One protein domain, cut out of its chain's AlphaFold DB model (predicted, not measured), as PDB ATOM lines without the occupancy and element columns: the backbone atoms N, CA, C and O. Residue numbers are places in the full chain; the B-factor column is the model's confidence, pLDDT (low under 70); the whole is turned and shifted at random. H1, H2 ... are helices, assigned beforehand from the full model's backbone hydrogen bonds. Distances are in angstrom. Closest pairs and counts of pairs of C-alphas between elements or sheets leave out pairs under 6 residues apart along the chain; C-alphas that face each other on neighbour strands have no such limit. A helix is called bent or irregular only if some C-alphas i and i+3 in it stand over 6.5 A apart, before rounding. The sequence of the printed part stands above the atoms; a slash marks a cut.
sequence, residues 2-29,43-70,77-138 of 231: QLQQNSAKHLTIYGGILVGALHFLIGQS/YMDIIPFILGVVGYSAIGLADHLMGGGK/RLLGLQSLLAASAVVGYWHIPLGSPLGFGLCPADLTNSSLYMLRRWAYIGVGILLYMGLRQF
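Overview. This is residues 2 to 29, 43 to 70 and 77 to 138 of the 231 residues of an uncharacterized protein of archaeon HR01 (UniProt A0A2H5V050). What shape do these coordinates make? They make a flat slab of four helices in a row, in the order H1, H2, H4, H3 across it: H1 and H2 are side by side, H3 and H4 form a helical hairpin, and the two pairs join where H2 crosses H4. The long link of residues 95 to 113 lies at one end of the slab. What is it built of? The printed part has 118 residues with four named helices, H1, H2, H3 and H4 along the chain, and no named strand; the class is all helix. How full is it? It is only just loose, close to compact, with a radius of gyration of the C-alphas of 16.4 A and spans of 56 by 39 by 17 A.

Along the chain. Where does the first helix run? H1, residues 2 to 27, begins with C-alpha 2 at (340.316, 151.745, 267.065) and is 37.1 A long. What follows it? H2 is residues 43 to 65, 32.1 A long, and H3 is residues 78 to 94, 24.9 A long. H2 is irregular, but only just: C-alphas 44 and 47 are 6.8 A apart. Where does the last helix lie? H4, residues 114 to 135, is 31.7 A long and ends with C-alpha 135 at (332.236, 174.801, 267.893).

Arrangement. What does H1 touch? H1 touches H2 at a shallow tilt of 30 degrees, opposite ways; their closest C-alphas are those of Tyr 14 and Ser 57, 5.1 A apart. H1 is apart from H3 and H4. How does H4 stand to the others? It touches H2 at a steep tilt of 46 degrees, the same way, with the C-alphas of Gly 52 and Gly 128 closest at 4.0 A. H3 and H4 are a hairpin that touches at a shallow tilt of 26 degrees, opposite ways, with the C-alphas of Gly 80 and Gly 134 closest at 3.9 A, while H2 and H3 are apart. Is the packing aligned? It is mostly aligned, but only just: of the 3 pairs that touch, 2 are at a shallow tilt. What do the backbones show? In H1 and H3 every O i to N i+4 pair is within hydrogen-bond range; in H2 it is 17 of 19 and in H4 17 of 18.

Size, cuts and confidence. How far does it reach? The two C-alphas farthest apart, those of Gln 2 and Gly 99, are 56.5 A apart. Where is it cut? Residues 30 to 42 are not printed, with 11.7 A from C-alpha 29 to C-alpha 43, and residues 71 to 76 are not printed, with 13.4 A from C-alpha 70 to C-alpha 77. The link from H3 to H4, printed whole, is long, with 19 residues. Where is confidence low? The mean pLDDT of the printed part is 73.0, and 44 residues are under 70, among them residues 2 to 10 and 97 to 114.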
ATOM      1  N   GLN A   2     340.514 150.381 266.510       40.78
ATOM      2  CA  GLN A   2     340.316 151.745 267.065       40.78
ATOM      3  C   GLN A   2     339.208 152.587 266.383       40.78
ATOM      4  O   GLN A   2     338.463 153.284 267.069       40.78
ATOM      5  N   LEU A   3     339.032 152.486 265.058       46.16
ATOM      6  CA  LEU A   3     337.966 153.197 264.321       46.16
ATOM      7  C   LEU A   3     336.547 152.731 264.701       46.16
ATOM      8  O   LEU A   3     335.639 153.550 264.834       46.16
ATOM      9  N   GLN A   4     336.364 151.430 264.948       47.19
ATOM     10  CA  GLN A   4     335.086 150.861 265.394       47.19
ATOM     11  C   GLN A   4     334.740 151.294 266.828       47.19
ATOM     12  O   GLN A   4     333.589 151.605 267.123       47.19
ATOM     13  N   GLN A   5     335.749 151.393 267.699       49.62
ATOM     14  CA  GLN A   5     335.580 151.786 269.100       49.62
ATOM     15  C   GLN A   5     335.206 153.270 269.263       49.62
ATOM     16  O   GLN A   5     334.418 153.610 270.144       49.62
ATOM     17  N   ASN A   6     335.720 154.154 268.399       56.78
ATOM     18  CA  ASN A   6     335.330 155.570 268.386       56.78
ATOM     19  C   ASN A   6     333.934 155.789 267.788       56.78
ATOM     20  O   ASN A   6     333.192 156.639 268.280       56.78
ATOM     21  N   SER A   7     333.541 154.996 266.788       56.06
ATOM     22  CA  SER A   7     332.203 155.092 266.194       56.06
ATOM     23  C   SER A   7     331.096 154.708 267.185       56.06
ATOM     24  O   SER A   7     330.109 155.430 267.321       56.06
ATOM     25  N   ALA A   8     331.305 153.641 267.965       61.84
ATOM     26  CA  ALA A   8     330.358 153.212 268.996       61.84
ATOM     27  C   ALA A   8     330.180 154.254 270.119       61.84
ATOM     28  O   ALA A   8     329.068 154.453 270.608       61.84
ATOM     29  N   LYS A   9     331.255 154.962 270.501       66.56
ATOM     30  CA  LYS A   9     331.211 156.036 271.513       66.56
ATOM     31  C   LYS A   9     330.446 157.271 271.034       66.56
ATOM     32  O   LYS A   9     329.665 157.833 271.790       66.56
ATOM     33  N   HIS A  10     330.633 157.694 269.784       65.31
ATOM     34  CA  HIS A  10     329.899 158.844 269.246       65.31
ATOM     35  C   HIS A  10     328.406 158.554 269.068       65.31
ATOM     36  O   HIS A  10     327.583 159.406 269.404       65.31
ATOM     37  N   LEU A  11     328.062 157.343 268.618       71.88
ATOM     38  CA  LEU A  11     326.673 156.901 268.497       71.88
ATOM     39  C   LEU A  11     325.968 156.850 269.861       71.88
ATOM     40  O   LEU A  11     324.841 157.317 269.981       71.88
ATOM     41  N   THR A  12     326.638 156.334 270.895       71.88
ATOM     42  CA  THR A  12     326.070 156.278 272.254       71.88
ATOM     43  C   THR A  12     325.916 157.659 272.882       71.88
ATOM     44  O   THR A  12     324.885 157.922 273.493       71.88
ATOM     45  N   ILE A  13     326.881 158.564 272.698       75.81
ATOM     46  CA  ILE A  13     326.816 159.915 273.272       75.81
ATOM     47  C   ILE A  13     325.752 160.765 272.564       75.81
ATOM     48  O   ILE A  13     324.814 161.217 273.214       75.81
ATOM     49  N   TYR A  14     325.841 160.963 271.243       75.19
ATOM     50  CA  TYR A  14     324.890 161.829 270.533       75.19
ATOM     51  C   TYR A  14     323.506 161.196 270.397       75.19
ATOM     52  O   TYR A  14     322.504 161.884 270.564       75.19
ATOM     53  N   GLY A  15     323.440 159.886 270.143       69.44
ATOM     54  CA  GLY A  15     322.176 159.156 270.085       69.44
ATOM     55  C   GLY A  15     321.482 159.113 271.445       69.44
ATOM     56  O   GLY A  15     320.287 159.378 271.521       69.44
ATOM     57  N   GLY A  16     322.225 158.865 272.529       75.31
ATOM     58  CA  GLY A  16     321.679 158.871 273.887       75.31
ATOM     59  C   GLY A  16     321.155 160.244 274.307       75.31
ATOM     60  O   GLY A  16     320.037 160.343 274.810       75.31
ATOM     61  N   ILE A  17     321.918 161.311 274.038       78.81
ATOM     62  CA  ILE A  17     321.490 162.691 274.312       78.81
ATOM     63  C   ILE A  17     320.247 163.046 273.487       78.81
ATOM     64  O   ILE A  17     319.297 163.601 274.034       78.81
ATOM     65  N   LEU A  18     320.217 162.693 272.199       76.44
ATOM     66  CA  LEU A  18     319.074 162.954 271.326       76.44
ATOM     67  C   LEU A  18     317.815 162.223 271.806       76.44
ATOM     68  O   LEU A  18     316.761 162.841 271.930       76.44
ATOM     69  N   VAL A  19     317.921 160.928 272.116       77.88
ATOM     70  CA  VAL A  19     316.793 160.122 272.605       77.88
ATOM     71  C   VAL A  19     316.302 160.633 273.957       77.88
ATOM     72  O   VAL A  19     315.092 160.741 274.140       77.88
ATOM     73  N   GLY A  20     317.206 160.985 274.875       75.38
ATOM     74  CA  GLY A  20     316.851 161.555 276.177       75.38
ATOM     75  C   GLY A  20     316.168 162.920 276.057       75.38
ATOM     76  O   GLY A  20     315.140 163.148 276.689       75.38
ATOM     77  N   ALA A  21     316.684 163.801 275.196       73.50
ATOM     78  CA  ALA A  21     316.097 165.113 274.935       73.50
ATOM     79  C   ALA A  21     314.716 165.003 274.265       73.50
ATOM     80  O   ALA A  21     313.782 165.690 274.668       73.50
ATOM     81  N   LEU A  22     314.554 164.098 273.294       75.06
ATOM     82  CA  LEU A  22     313.260 163.822 272.666       75.06
ATOM     83  C   LEU A  22     312.267 163.192 273.649       75.06
ATOM     84  O   LEU A  22     311.115 163.610 273.678       75.06
ATOM     85  N   HIS A  23     312.698 162.248 274.493       74.38
ATOM     86  CA  HIS A  23     311.854 161.684 275.553       74.38
ATOM     87  C   HIS A  23     311.387 162.758 276.528       74.38
ATOM     88  O   HIS A  23     310.209 162.785 276.877       74.38
ATOM     89  N   PHE A  24     312.281 163.659 276.939       66.38
ATOM     90  CA  PHE A  24     311.910 164.778 277.792       66.38
ATOM     91  C   PHE A  24     310.892 165.685 277.096       66.38
ATOM     92  O   PHE A  24     309.886 166.019 277.703       66.38
ATOM     93  N   LEU A  25     311.094 166.035 275.822       67.06
ATOM     94  CA  LEU A  25     310.150 166.869 275.065       67.06
ATOM     95  C   LEU A  25     308.784 166.204 274.861       67.06
ATOM     96  O   LEU A  25     307.775 166.900 274.878       67.06
ATOM     97  N   ILE A  26     308.739 164.880 274.683       65.75
ATOM     98  CA  ILE A  26     307.489 164.116 274.571       65.75
ATOM     99  C   ILE A  26     306.794 164.036 275.935       65.75
ATOM    100  O   ILE A  26     305.602 164.315 276.030       65.75
ATOM    101  N   GLY A  27     307.529 163.708 277.002       57.03
ATOM    102  CA  GLY A  27     306.992 163.614 278.363       57.03
ATOM    103  C   GLY A  27     306.595 164.963 278.969       57.03
ATOM    104  O   GLY A  27     305.722 165.016 279.825       57.03
ATOM    105  N   GLN A  28     307.210 166.050 278.503       56.88
ATOM    106  CA  GLN A  28     306.909 167.432 278.881       56.88
ATOM    107  C   GLN A  28     306.083 168.157 277.821       56.88
ATOM    108  O   GLN A  28     305.936 169.368 277.927       56.88
ATOM    109  N   SER A  29     305.568 167.458 276.799       44.66
ATOM    110  CA  SER A  29     304.663 168.035 275.805       44.66
ATOM    111  C   SER A  29     303.375 168.424 276.518       44.66
ATOM    112  O   SER A  29     302.532 167.550 276.749       44.66
ATOM    113  N   TYR A  43     310.119 177.672 280.338       62.34
ATOM    114  CA  TYR A  43     309.727 178.063 278.983       62.34
ATOM    115  C   TYR A  43     310.763 178.915 278.258       62.34
ATOM    116  O   TYR A  43     310.879 178.804 277.036       62.34
ATOM    117  N   MET A  44     311.495 179.756 278.987       61.81
ATOM    118  CA  MET A  44     312.484 180.664 278.412       61.81
ATOM    119  C   MET A  44     313.857 180.019 278.270       61.81
ATOM    120  O   MET A  44     314.525 180.277 277.269       61.81
ATOM    121  N   ASP A  45     314.229 179.140 279.204       65.25
ATOM    122  CA  ASP A  45     315.588 178.608 279.269       65.25
ATOM    123  C   ASP A  45     315.634 177.097 279.057       65.25
ATOM    124  O   ASP A  45     316.335 176.635 278.160       65.25
ATOM    125  N   ILE A  46     314.860 176.305 279.811       68.50
ATOM    126  CA  ILE A  46     314.982 174.834 279.774       68.50
ATOM    127  C   ILE A  46     314.504 174.247 278.439       68.50
ATOM    128  O   ILE A  46     315.247 173.504 277.797       68.50
ATOM    129  N   ILE A  47     313.287 174.570 277.987       71.19
ATOM    130  CA  ILE A  47     312.749 174.036 276.723       71.19
ATOM    131  C   ILE A  47     313.608 174.486 275.527       71.19
ATOM    132  O   ILE A  47     314.022 173.626 274.742       71.19
ATOM    133  N   PRO A  48     313.938 175.783 275.374       74.81
ATOM    134  CA  PRO A  48     314.863 176.245 274.343       74.81
ATOM    135  C   PRO A  48     316.245 175.588 274.397       74.81
ATOM    136  O   PRO A  48     316.777 175.207 273.351       74.81
ATOM    137  N   PHE A  49     316.805 175.383 275.593       77.44
ATOM    138  CA  PHE A  49     318.068 174.667 275.772       77.44
ATOM    139  C   PHE A  49     317.976 173.228 275.259       77.44
ATOM    140  O   PHE A  49     318.822 172.801 274.477       77.44
ATOM    141  N   ILE A  50     316.924 172.493 275.626       78.50
ATOM    142  CA  ILE A  50     316.727 171.104 275.192       78.50
ATOM    143  C   ILE A  50     316.540 171.021 273.678       78.50
ATOM    144  O   ILE A  50     317.118 170.145 273.038       78.50
ATOM    145  N   LEU A  51     315.795 171.951 273.078       82.06
ATOM    146  CA  LEU A  51     315.653 172.046 271.623       82.06
ATOM    147  C   LEU A  51     317.002 172.326 270.942       82.06
ATOM    148  O   LEU A  51     317.325 171.702 269.929       82.06
ATOM    149  N   GLY A  52     317.831 173.186 271.535       84.12
ATOM    150  CA  GLY A  52     319.219 173.385 271.115       84.12
ATOM    151  C   GLY A  52     320.058 172.109 271.212       84.12
ATOM    152  O   GLY A  52     320.782 171.774 270.275       84.12
ATOM    153  N   VAL A  53     319.922 171.342 272.297       84.44
ATOM    154  CA  VAL A  53     320.598 170.046 272.477       84.44
ATOM    155  C   VAL A  53     320.153 169.026 271.424       84.44
ATOM    156  O   VAL A  53     320.999 168.307 270.885       84.44
ATOM    157  N   VAL A  54     318.860 168.988 271.082       85.56
ATOM    158  CA  VAL A  54     318.327 168.161 269.985       85.56
ATOM    159  C   VAL A  54     318.992 168.547 268.669       85.56
ATOM    160  O   VAL A  54     319.554 167.681 268.004       85.56
ATOM    161  N   GLY A  55     318.990 169.836 268.320       85.50
ATOM    162  CA  GLY A  55     319.611 170.330 267.090       85.50
ATOM    163  C   GLY A  55     321.101 169.997 267.004       85.50
ATOM    164  O   GLY A  55     321.551 169.433 266.007       85.50
ATOM    165  N   TYR A  56     321.849 170.272 268.079       86.69
ATOM    166  CA  TYR A  56     323.286 169.999 268.187       86.69
ATOM    167  C   TYR A  56     323.601 168.503 268.044       86.69
ATOM    168  O   TYR A  56     324.527 168.113 267.332       86.69
ATOM    169  N   SER A  57     322.809 167.647 268.696       84.75
ATOM    170  CA  SER A  57     323.022 166.195 268.686       84.75
ATOM    171  C   SER A  57     322.599 165.555 267.368       84.75
ATOM    172  O   SER A  57     323.286 164.659 266.881       84.75
ATOM    173  N   ALA A  58     321.510 166.032 266.759       84.75
ATOM    174  CA  ALA A  58     321.027 165.548 265.470       84.75
ATOM    175  C   ALA A  58     322.041 165.824 264.353       84.75
ATOM    176  O   ALA A  58     322.386 164.911 263.602       84.75
ATOM    177  N   ILE A  59     322.577 167.051 264.277       85.81
ATOM    178  CA  ILE A  59     323.597 167.365 263.270       85.81
ATOM    179  C   ILE A  59     324.923 166.658 263.568       85.81
ATOM    180  O   ILE A  59     325.580 166.201 262.638       85.81
ATOM    181  N   GLY A  60     325.296 166.500 264.844       81.88
ATOM    182  CA  GLY A  60     326.493 165.750 265.224       81.88
ATOM    183  C   GLY A  60     326.414 164.276 264.837       81.88
ATOM    184  O   GLY A  60     327.385 163.712 264.331       81.88
ATOM    185  N   LEU A  61     325.239 163.666 264.998       83.50
ATOM    186  CA  LEU A  61     324.979 162.306 264.544       83.50
ATOM    187  C   LEU A  61     324.995 162.209 263.013       83.50
ATOM    188  O   LEU A  61     325.629 161.305 262.474       83.50
ATOM    189  N   ALA A  62     324.350 163.143 262.309       82.25
ATOM    190  CA  ALA A  62     324.338 163.171 260.845       82.25
ATOM    191  C   ALA A  62     325.752 163.331 260.257       82.25
ATOM    192  O   ALA A  62     326.139 162.579 259.367       82.25
ATOM    193  N   ASP A  63     326.559 164.246 260.800       79.25
ATOM    194  CA  ASP A  63     327.954 164.476 260.397       79.25
ATOM    195  C   ASP A  63     328.830 163.226 260.612       79.25
ATOM    196  O   ASP A  63     329.696 162.911 259.789       79.25
ATOM    197  N   HIS A  64     328.566 162.470 261.683       76.12
ATOM    198  CA  HIS A  64     329.221 161.187 261.955       76.12
ATOM    199  C   HIS A  64     328.792 160.091 260.967       76.12
ATOM    200  O   HIS A  64     329.647 159.426 260.377       76.12
ATOM    201  N   LEU A  65     327.484 159.931 260.735       77.62
ATOM    202  CA  LEU A  65     326.922 158.931 259.816       77.62
ATOM    203  C   LEU A  65     327.324 159.176 258.354       77.62
ATOM    204  O   LEU A  65     327.534 158.225 257.606       77.62
ATOM    205  N   MET A  66     327.493 160.438 257.954       75.25
ATOM    206  CA  MET A  66     327.888 160.830 256.595       75.25
ATOM    207  C   MET A  66     329.414 160.828 256.367       75.25
ATOM    208  O   MET A  66     329.900 161.388 255.383       75.25
ATOM    209  N   GLY A  67     330.192 160.182 257.243       63.66
ATOM    210  CA  GLY A  67     331.617 159.924 257.010       63.66
ATOM    211  C   GLY A  67     332.574 160.997 257.535       63.66
ATOM    212  O   GLY A  67     333.645 161.194 256.954       63.66
ATOM    213  N   GLY A  68     332.222 161.679 258.629       57.28
ATOM    214  CA  GLY A  68     333.161 162.507 259.390       57.28
ATOM    215  C   GLY A  68     333.544 163.804 258.681       57.28
ATOM    216  O   GLY A  68     334.723 164.108 258.500       57.28
ATOM    217  N   GLY A  69     332.546 164.574 258.251       55.22
ATOM    218  CA  GLY A  69     332.752 165.965 257.874       55.22
ATOM    219  C   GLY A  69     333.390 166.238 256.517       55.22
ATOM    220  O   GLY A  69     333.552 167.412 256.217       55.22
ATOM    221  N   LYS A  70     333.691 165.258 255.647       54.22
ATOM    222  CA  LYS A  70     334.219 165.545 254.285       54.22
ATOM    223  C   LYS A  70     333.310 166.465 253.456       54.22
ATOM    224  O   LYS A  70     333.809 167.228 252.632       54.22
ATOM    225  N   ARG A  77     336.648 177.567 256.974       56.84
ATOM    226  CA  ARG A  77     336.907 178.051 258.356       56.84
ATOM    227  C   ARG A  77     336.132 179.335 258.738       56.84
ATOM    228  O   ARG A  77     335.865 179.586 259.908       56.84
ATOM    229  N   LEU A  78     335.733 180.130 257.742       59.28
ATOM    230  CA  LEU A  78     334.879 181.317 257.876       59.28
ATOM    231  C   LEU A  78     333.457 180.996 258.366       59.28
ATOM    232  O   LEU A  78     332.882 181.781 259.116       59.28
ATOM    233  N   LEU A  79     332.914 179.822 258.032       71.75
ATOM    234  CA  LEU A  79     331.584 179.398 258.481       71.75
ATOM    235  C   LEU A  79     331.536 179.111 259.983       71.75
ATOM    236  O   LEU A  79     330.458 179.142 260.570       71.75
ATOM    237  N   GLY A  80     332.679 178.845 260.626       76.75
ATOM    238  CA  GLY A  80     332.727 178.561 262.059       76.75
ATOM    239  C   GLY A  80     332.347 179.779 262.888       76.75
ATOM    240  O   GLY A  80     331.391 179.750 263.654       76.75
ATOM    241  N   LEU A  81     333.050 180.889 262.671       82.12
ATOM    242  CA  LEU A  81     332.734 182.141 263.354       82.12
ATOM    243  C   LEU A  81     331.371 182.693 262.914       82.12
ATOM    244  O   LEU A  81     330.593 183.126 263.756       82.12
ATOM    245  N   GLN A  82     331.051 182.627 261.618       85.62
ATOM    246  CA  GLN A  82     329.761 183.094 261.099       85.62
ATOM    247  C   GLN A  82     328.577 182.323 261.694       85.62
ATOM    248  O   GLN A  82     327.565 182.938 262.013       85.62
ATOM    249  N   SER A  83     328.698 181.008 261.901       87.44
ATOM    250  CA  SER A  83     327.643 180.214 262.545       87.44
ATOM    251  C   SER A  83     327.489 180.535 264.031       87.44
ATOM    252  O   SER A  83     326.359 180.619 264.500       87.44
ATOM    253  N   LEU A  84     328.580 180.809 264.758       87.19
ATOM    254  CA  LEU A  84     328.496 181.292 266.144       87.19
ATOM    255  C   LEU A  84     327.841 182.678 266.233       87.19
ATOM    256  O   LEU A  84     327.003 182.910 267.106       87.19
ATOM    257  N   LEU A  85     328.183 183.585 265.313       87.12
ATOM    258  CA  LEU A  85     327.563 184.909 265.226       87.12
ATOM    259  C   LEU A  85     326.078 184.804 264.869       87.12
ATOM    260  O   LEU A  85     325.255 185.451 265.509       87.12
ATOM    261  N   ALA A  86     325.719 183.947 263.912       88.56
ATOM    262  CA  ALA A  86     324.331 183.688 263.542       88.56
ATOM    263  C   ALA A  86     323.539 183.073 264.705       88.56
ATOM    264  O   ALA A  86     322.439 183.533 264.999       88.56
ATOM    265  N   ALA A  87     324.107 182.093 265.416       88.44
ATOM    266  CA  ALA A  87     323.497 181.518 266.614       88.44
ATOM    267  C   ALA A  87     323.237 182.595 267.678       88.44
ATOM    268  O   ALA A  87     322.134 182.683 268.214       88.44
ATOM    269  N   SER A  88     324.223 183.462 267.921       85.81
ATOM    270  CA  SER A  88     324.109 184.570 268.875       85.81
ATOM    271  C   SER A  88     323.051 185.590 268.448       85.81
ATOM    272  O   SER A  88     322.270 186.038 269.281       85.81
ATOM    273  N   ALA A  89     322.978 185.922 267.156       86.25
ATOM    274  CA  ALA A  89     321.981 186.841 266.614       86.25
ATOM    275  C   ALA A  89     320.556 186.279 266.727       86.25
ATOM    276  O   ALA A  89     319.650 187.003 267.131       86.25
ATOM    277  N   VAL A  90     320.361 184.988 266.432       87.44
ATOM    278  CA  VAL A  90     319.058 184.321 266.580       87.44
ATOM    279  C   VAL A  90     318.627 184.306 268.043       87.44
ATOM    280  O   VAL A  90     317.495 184.677 268.341       87.44
ATOM    281  N   VAL A  91     319.516 183.928 268.970       84.19
ATOM    282  CA  VAL A  91     319.204 183.958 270.408       84.19
ATOM    283  C   VAL A  91     318.906 185.386 270.861       84.19
ATOM    284  O   VAL A  91     317.887 185.609 271.509       84.19
ATOM    285  N   GLY A  92     319.739 186.358 270.486       79.31
ATOM    286  CA  GLY A  92     319.557 187.765 270.842       79.31
ATOM    287  C   GLY A  92     318.226 188.330 270.350       79.31
ATOM    288  O   GLY A  92     317.533 188.987 271.120       79.31
ATOM    289  N   TYR A  93     317.828 188.007 269.114       80.50
ATOM    290  CA  TYR A  93     316.553 188.429 268.529       80.50
ATOM    291  C   TYR A  93     315.353 188.039 269.401       80.50
ATOM    292  O   TYR A  93     314.507 188.881 269.686       80.50
ATOM    293  N   TRP A  94     315.310 186.801 269.902       78.81
ATOM    294  CA  TRP A  94     314.205 186.322 270.745       78.81
ATOM    295  C   TRP A  94     314.153 186.938 272.148       78.81
ATOM    296  O   TRP A  94     313.152 186.777 272.843       78.81
ATOM    297  N   HIS A  95     315.205 187.647 272.562       75.25
ATOM    298  CA  HIS A  95     315.273 188.314 273.862       75.25
ATOM    299  C   HIS A  95     315.141 189.838 273.767       75.25
ATOM    300  O   HIS A  95     315.250 190.505 274.792       75.25
ATOM    301  N   ILE A  96     314.890 190.400 272.576       74.81
ATOM    302  CA  ILE A  96     314.659 191.840 272.418       74.81
ATOM    303  C   ILE A  96     313.375 192.232 273.175       74.81
ATOM    304  O   ILE A  96     312.308 191.715 272.839       74.81
ATOM    305  N   PRO A  97     313.453 193.150 274.162       66.69
ATOM    306  CA  PRO A  97     312.298 193.581 274.943       66.69
ATOM    307  C   PRO A  97     311.181 194.202 274.103       66.69
ATOM    308  O   PRO A  97     311.442 194.886 273.104       66.69
ATOM    309  N   LEU A  98     309.940 194.054 274.576       63.22
ATOM    310  CA  LEU A  98     308.782 194.764 274.034       63.22
ATOM    311  C   LEU A  98     309.015 196.282 274.057       63.22
ATOM    312  O   LEU A  98     309.392 196.848 275.081       63.22
ATOM    313  N   GLY A  99     308.789 196.940 272.917       60.12
ATOM    314  CA  GLY A  99     308.968 198.389 272.769       60.12
ATOM    315  C   GLY A  99     310.409 198.845 272.503       60.12
ATOM    316  O   GLY A  99     310.651 200.046 272.406       60.12
ATOM    317  N   SER A 100     311.365 197.922 272.351       64.81
ATOM    318  CA  SER A 100     312.729 198.270 271.936       64.81
ATOM    319  C   SER A 100     312.759 198.810 270.495       64.81
ATOM    320  O   SER A 100     312.125 198.219 269.614       64.81
ATOM    321  N   PRO A 101     313.550 199.863 270.198       62.69
ATOM    322  CA  PRO A 101     313.709 200.390 268.838       62.69
ATOM    323  C   PRO A 101     314.307 199.367 267.856       62.69
ATOM    324  O   PRO A 101     314.174 199.520 266.645       62.69
ATOM    325  N   LEU A 102     314.932 198.301 268.368       61.78
ATOM    326  CA  LEU A 102     315.504 197.207 267.579       61.78
ATOM    327  C   LEU A 102     314.490 196.104 267.227       61.78
ATOM    328  O   LEU A 102     314.842 195.159 266.527       61.78
ATOM    329  N   GLY A 103     313.241 196.195 267.697       58.12
ATOM    330  CA  GLY A 103     312.218 195.159 267.510       58.12
ATOM    331  C   GLY A 103     311.630 195.044 266.096       58.12
ATOM    332  O   GLY A 103     310.768 194.210 265.878       58.12
ATOM    333  N   PHE A 104     312.038 195.860 265.116       54.22
ATOM    334  CA  PHE A 104     311.516 195.811 263.732       54.22
ATOM    335  C   PHE A 104     309.969 195.726 263.616       54.22
ATOM    336  O   PHE A 104     309.444 195.138 262.673       54.22
ATOM    337  N   GLY A 105     309.221 196.293 264.572       50.56
ATOM    338  CA  GLY A 105     307.750 196.317 264.563       50.56
ATOM    339  C   GLY A 105     307.040 195.006 264.945       50.56
ATOM    340  O   GLY A 105     305.814 194.991 265.008       50.56
ATOM    341  N   LEU A 106     307.770 193.930 265.243       52.00
ATOM    342  CA  LEU A 106     307.243 192.688 265.819       52.00
ATOM    343  C   LEU A 106     307.877 192.536 267.198       52.00
ATOM    344  O   LEU A 106     309.077 192.707 267.327       52.00
ATOM    345  N   CYS A 107     307.122 192.235 268.249       56.69
ATOM    346  CA  CYS A 107     307.740 191.970 269.545       56.69
ATOM    347  C   CYS A 107     308.061 190.472 269.684       56.69
ATOM    348  O   CYS A 107     307.161 189.706 270.010       56.69
ATOM    349  N   PRO A 108     309.306 190.006 269.460       58.50
ATOM    350  CA  PRO A 108     309.633 188.581 269.556       58.50
ATOM    351  C   PRO A 108     309.646 188.049 271.000       58.50
ATOM    352  O   PRO A 108     309.502 186.843 271.202       58.50
ATOM    353  N   ALA A 109     309.784 188.926 272.003       58.03
ATOM    354  CA  ALA A 109     309.613 188.582 273.418       58.03
ATOM    355  C   ALA A 109     308.135 188.496 273.847       58.03
ATOM    356  O   ALA A 109     307.846 188.013 274.945       58.03
ATOM    357  N   ASP A 110     307.210 188.938 272.988       61.44
ATOM    358  CA  ASP A 110     305.773 188.769 273.173       61.44
ATOM    359  C   ASP A 110     305.351 187.430 272.559       61.44
ATOM    360  O   ASP A 110     305.183 187.268 271.348       61.44
ATOM    361  N   LEU A 111     305.219 186.431 273.424       61.03
ATOM    362  CA  LEU A 111     304.854 185.077 273.037       61.03
ATOM    363  C   LEU A 111     303.335 184.905 272.887       61.03
ATOM    364  O   LEU A 111     302.892 183.776 272.683       61.03
ATOM    365  N   THR A 112     302.528 185.978 272.986       59.66
ATOM    366  CA  THR A 112     301.052 185.925 272.846       59.66
ATOM    367  C   THR A 112     300.601 185.369 271.504       59.66
ATOM    368  O   THR A 112     299.544 184.742 271.408       59.66
ATOM    369  N   ASN A 113     301.434 185.508 270.475       66.19
ATOM    370  CA  ASN A 113     301.204 184.908 269.175       66.19
ATOM    371  C   ASN A 113     301.753 183.470 269.119       66.19
ATOM    372  O   ASN A 113     302.966 183.243 269.111       66.19
ATOM    373  N   SER A 114     300.854 182.491 268.988       67.25
ATOM    374  CA  SER A 114     301.190 181.063 268.898       67.25
ATOM    375  C   SER A 114     302.139 180.724 267.740       67.25
ATOM    376  O   SER A 114     302.970 179.824 267.870       67.25
ATOM    377  N   SER A 115     302.071 181.459 266.626       70.75
ATOM    378  CA  SER A 115     302.974 181.254 265.490       70.75
ATOM    379  C   SER A 115     304.403 181.715 265.798       70.75
ATOM    380  O   SER A 115     305.348 180.982 265.507       70.75
ATOM    381  N   LEU A 116     304.573 182.861 266.470       71.25
ATOM    382  CA  LEU A 116     305.880 183.348 266.932       71.25
ATOM    383  C   LEU A 116     306.456 182.447 268.025       71.25
ATOM    384  O   LEU A 116     307.648 182.150 268.015       71.25
ATOM    385  N   TYR A 117     305.601 181.944 268.916       71.19
ATOM    386  CA  TYR A 117     305.985 180.971 269.933       71.19
ATOM    387  C   TYR A 117     306.546 179.676 269.325       71.19
ATOM    388  O   TYR A 117     307.616 179.204 269.719       71.19
ATOM    389  N   MET A 118     305.858 179.111 268.326       73.31
ATOM    390  CA  MET A 118     306.347 177.925 267.619       73.31
ATOM    391  C   MET A 118     307.603 178.228 266.801       73.31
ATOM    392  O   MET A 118     308.550 177.441 266.827       73.31
ATOM    393  N   LEU A 119     307.657 179.375 266.119       78.44
ATOM    394  CA  LEU A 119     308.831 179.801 265.358       78.44
ATOM    395  C   LEU A 119     310.067 179.934 266.255       78.44
ATOM    396  O   LEU A 119     311.137 179.450 265.885       78.44
ATOM    397  N   ARG A 120     309.913 180.499 267.460       77.88
ATOM    398  CA  ARG A 120     310.969 180.550 268.474       77.88
ATOM    399  C   ARG A 120     311.488 179.153 268.793       77.88
ATOM    400  O   ARG A 120     312.691 178.926 268.715       77.88
ATOM    401  N   ARG A 121     310.606 178.195 269.096       78.00
ATOM    402  CA  ARG A 121     311.003 176.807 269.405       78.00
ATOM    403  C   ARG A 121     311.825 176.174 268.276       78.00
ATOM    404  O   ARG A 121     312.898 175.631 268.533       78.00
ATOM    405  N   TRP A 122     311.375 176.299 267.028       82.38
ATOM    406  CA  TRP A 122     312.120 175.793 265.870       82.38
ATOM    407  C   TRP A 122     313.459 176.512 265.670       82.38
ATOM    408  O   TRP A 122     314.458 175.871 265.335       82.38
ATOM    409  N   ALA A 123     313.513 177.816 265.942       86.25
ATOM    410  CA  ALA A 123     314.746 178.588 265.859       86.25
ATOM    411  C   ALA A 123     315.824 178.058 266.819       86.25
ATOM    412  O   ALA A 123     316.987 177.996 266.428       86.25
ATOM    413  N   TYR A 124     315.464 177.595 268.022       86.06
ATOM    414  CA  TYR A 124     316.436 177.010 268.957       86.06
ATOM    415  C   TYR A 124     317.021 175.676 268.486       86.06
ATOM    416  O   TYR A 124     318.201 175.422 268.732       86.06
ATOM    417  N   ILE A 125     316.270 174.864 267.735       87.25
ATOM    418  CA  ILE A 125     316.849 173.694 267.052       87.25
ATOM    419  C   ILE A 125     317.917 174.158 266.053       87.25
ATOM    420  O   ILE A 125     319.031 173.632 266.041       87.25
ATOM    421  N   GLY A 126     317.614 175.196 265.265       87.44
ATOM    422  CA  GLY A 126     318.572 175.822 264.350       87.44
ATOM    423  C   GLY A 126     319.817 176.368 265.058       87.44
ATOM    424  O   GLY A 126     320.934 176.135 264.599       87.44
ATOM    425  N   VAL A 127     319.652 177.018 266.213       90.50
ATOM    426  CA  VAL A 127     320.763 177.484 267.065       90.50
ATOM    427  C   VAL A 127     321.662 176.320 267.476       90.50
ATOM    428  O   VAL A 127     322.881 176.432 267.367       90.50
ATOM    429  N   GLY A 128     321.087 175.184 267.878       87.62
ATOM    430  CA  GLY A 128     321.842 173.967 268.187       87.62
ATOM    431  C   GLY A 128     322.707 173.480 267.021       87.62
ATOM    432  O   GLY A 128     323.886 173.164 267.201       87.62
ATOM    433  N   ILE A 129     322.142 173.481 265.811       89.69
ATOM    434  CA  ILE A 129     322.853 173.103 264.581       89.69
ATOM    435  C   ILE A 129     324.018 174.064 264.309       89.69
ATOM    436  O   ILE A 129     325.149 173.629 264.069       89.69
ATOM    437  N   LEU A 130     323.758 175.371 264.385       90.50
ATOM    438  CA  LEU A 130     324.761 176.415 264.173       90.50
ATOM    439  C   LEU A 130     325.892 176.337 265.207       90.50
ATOM    440  O   LEU A 130     327.063 176.434 264.844       90.50
ATOM    441  N   LEU A 131     325.563 176.087 266.478       90.06
ATOM    442  CA  LEU A 131     326.548 175.891 267.541       90.06
ATOM    443  C   LEU A 131     327.452 174.690 267.260       90.06
ATOM    444  O   LEU A 131     328.664 174.806 267.422       90.06
ATOM    445  N   TYR A 132     326.907 173.563 266.794       88.00
ATOM    446  CA  TYR A 132     327.732 172.417 266.403       88.00
ATOM    447  C   TYR A 132     328.676 172.772 265.250       88.00
ATOM    448  O   TYR A 132     329.883 172.525 265.334       88.00
ATOM    449  N   MET A 133     328.154 173.397 264.191       86.31
ATOM    450  CA  MET A 133     328.945 173.809 263.025       86.31
ATOM    451  C   MET A 133     330.075 174.785 263.381       86.31
ATOM    452  O   MET A 133     331.165 174.703 262.800       86.31
ATOM    453  N   GLY A 134     329.822 175.675 264.339       86.38
ATOM    454  CA  GLY A 134     330.787 176.630 264.864       86.38
ATOM    455  C   GLY A 134     331.830 175.969 265.753       86.38
ATOM    456  O   GLY A 134     333.023 175.977 265.448       86.38
ATOM    457  N   LEU A 135     331.377 175.342 266.841       87.00
ATOM    458  CA  LEU A 135     332.236 174.801 267.893       87.00
ATOM    459  C   LEU A 135     333.100 173.631 267.423       87.00
ATOM    460  O   LEU A 135     334.220 173.474 267.916       87.00
ATOM    461  N   ARG A 136     332.647 172.840 266.439       83.81
ATOM    462  CA  ARG A 136     333.417 171.690 265.934       83.81
ATOM    463  C   ARG A 136     334.797 172.063 265.376       83.81
ATOM    464  O   ARG A 136     335.673 171.207 265.315       83.81
ATOM    465  N   GLN A 137     334.994 173.318 264.968       81.75
ATOM    466  CA  GLN A 137     336.250 173.808 264.384       81.75
ATOM    467  C   GLN A 137     337.296 174.175 265.441       81.75
ATOM    468  O   GLN A 137     338.477 174.320 265.125       81.75
ATOM    469  N   PHE A 138     336.866 174.316 266.694       82.56
ATOM    470  CA  PHE A 138     337.714 174.701 267.810       82.56
ATOM    471  C   PHE A 138     338.167 173.485 268.621       82.56
ATOM    472  O   PHE A 138     337.559 172.406 268.563       82.56
TER     473      PHE A 138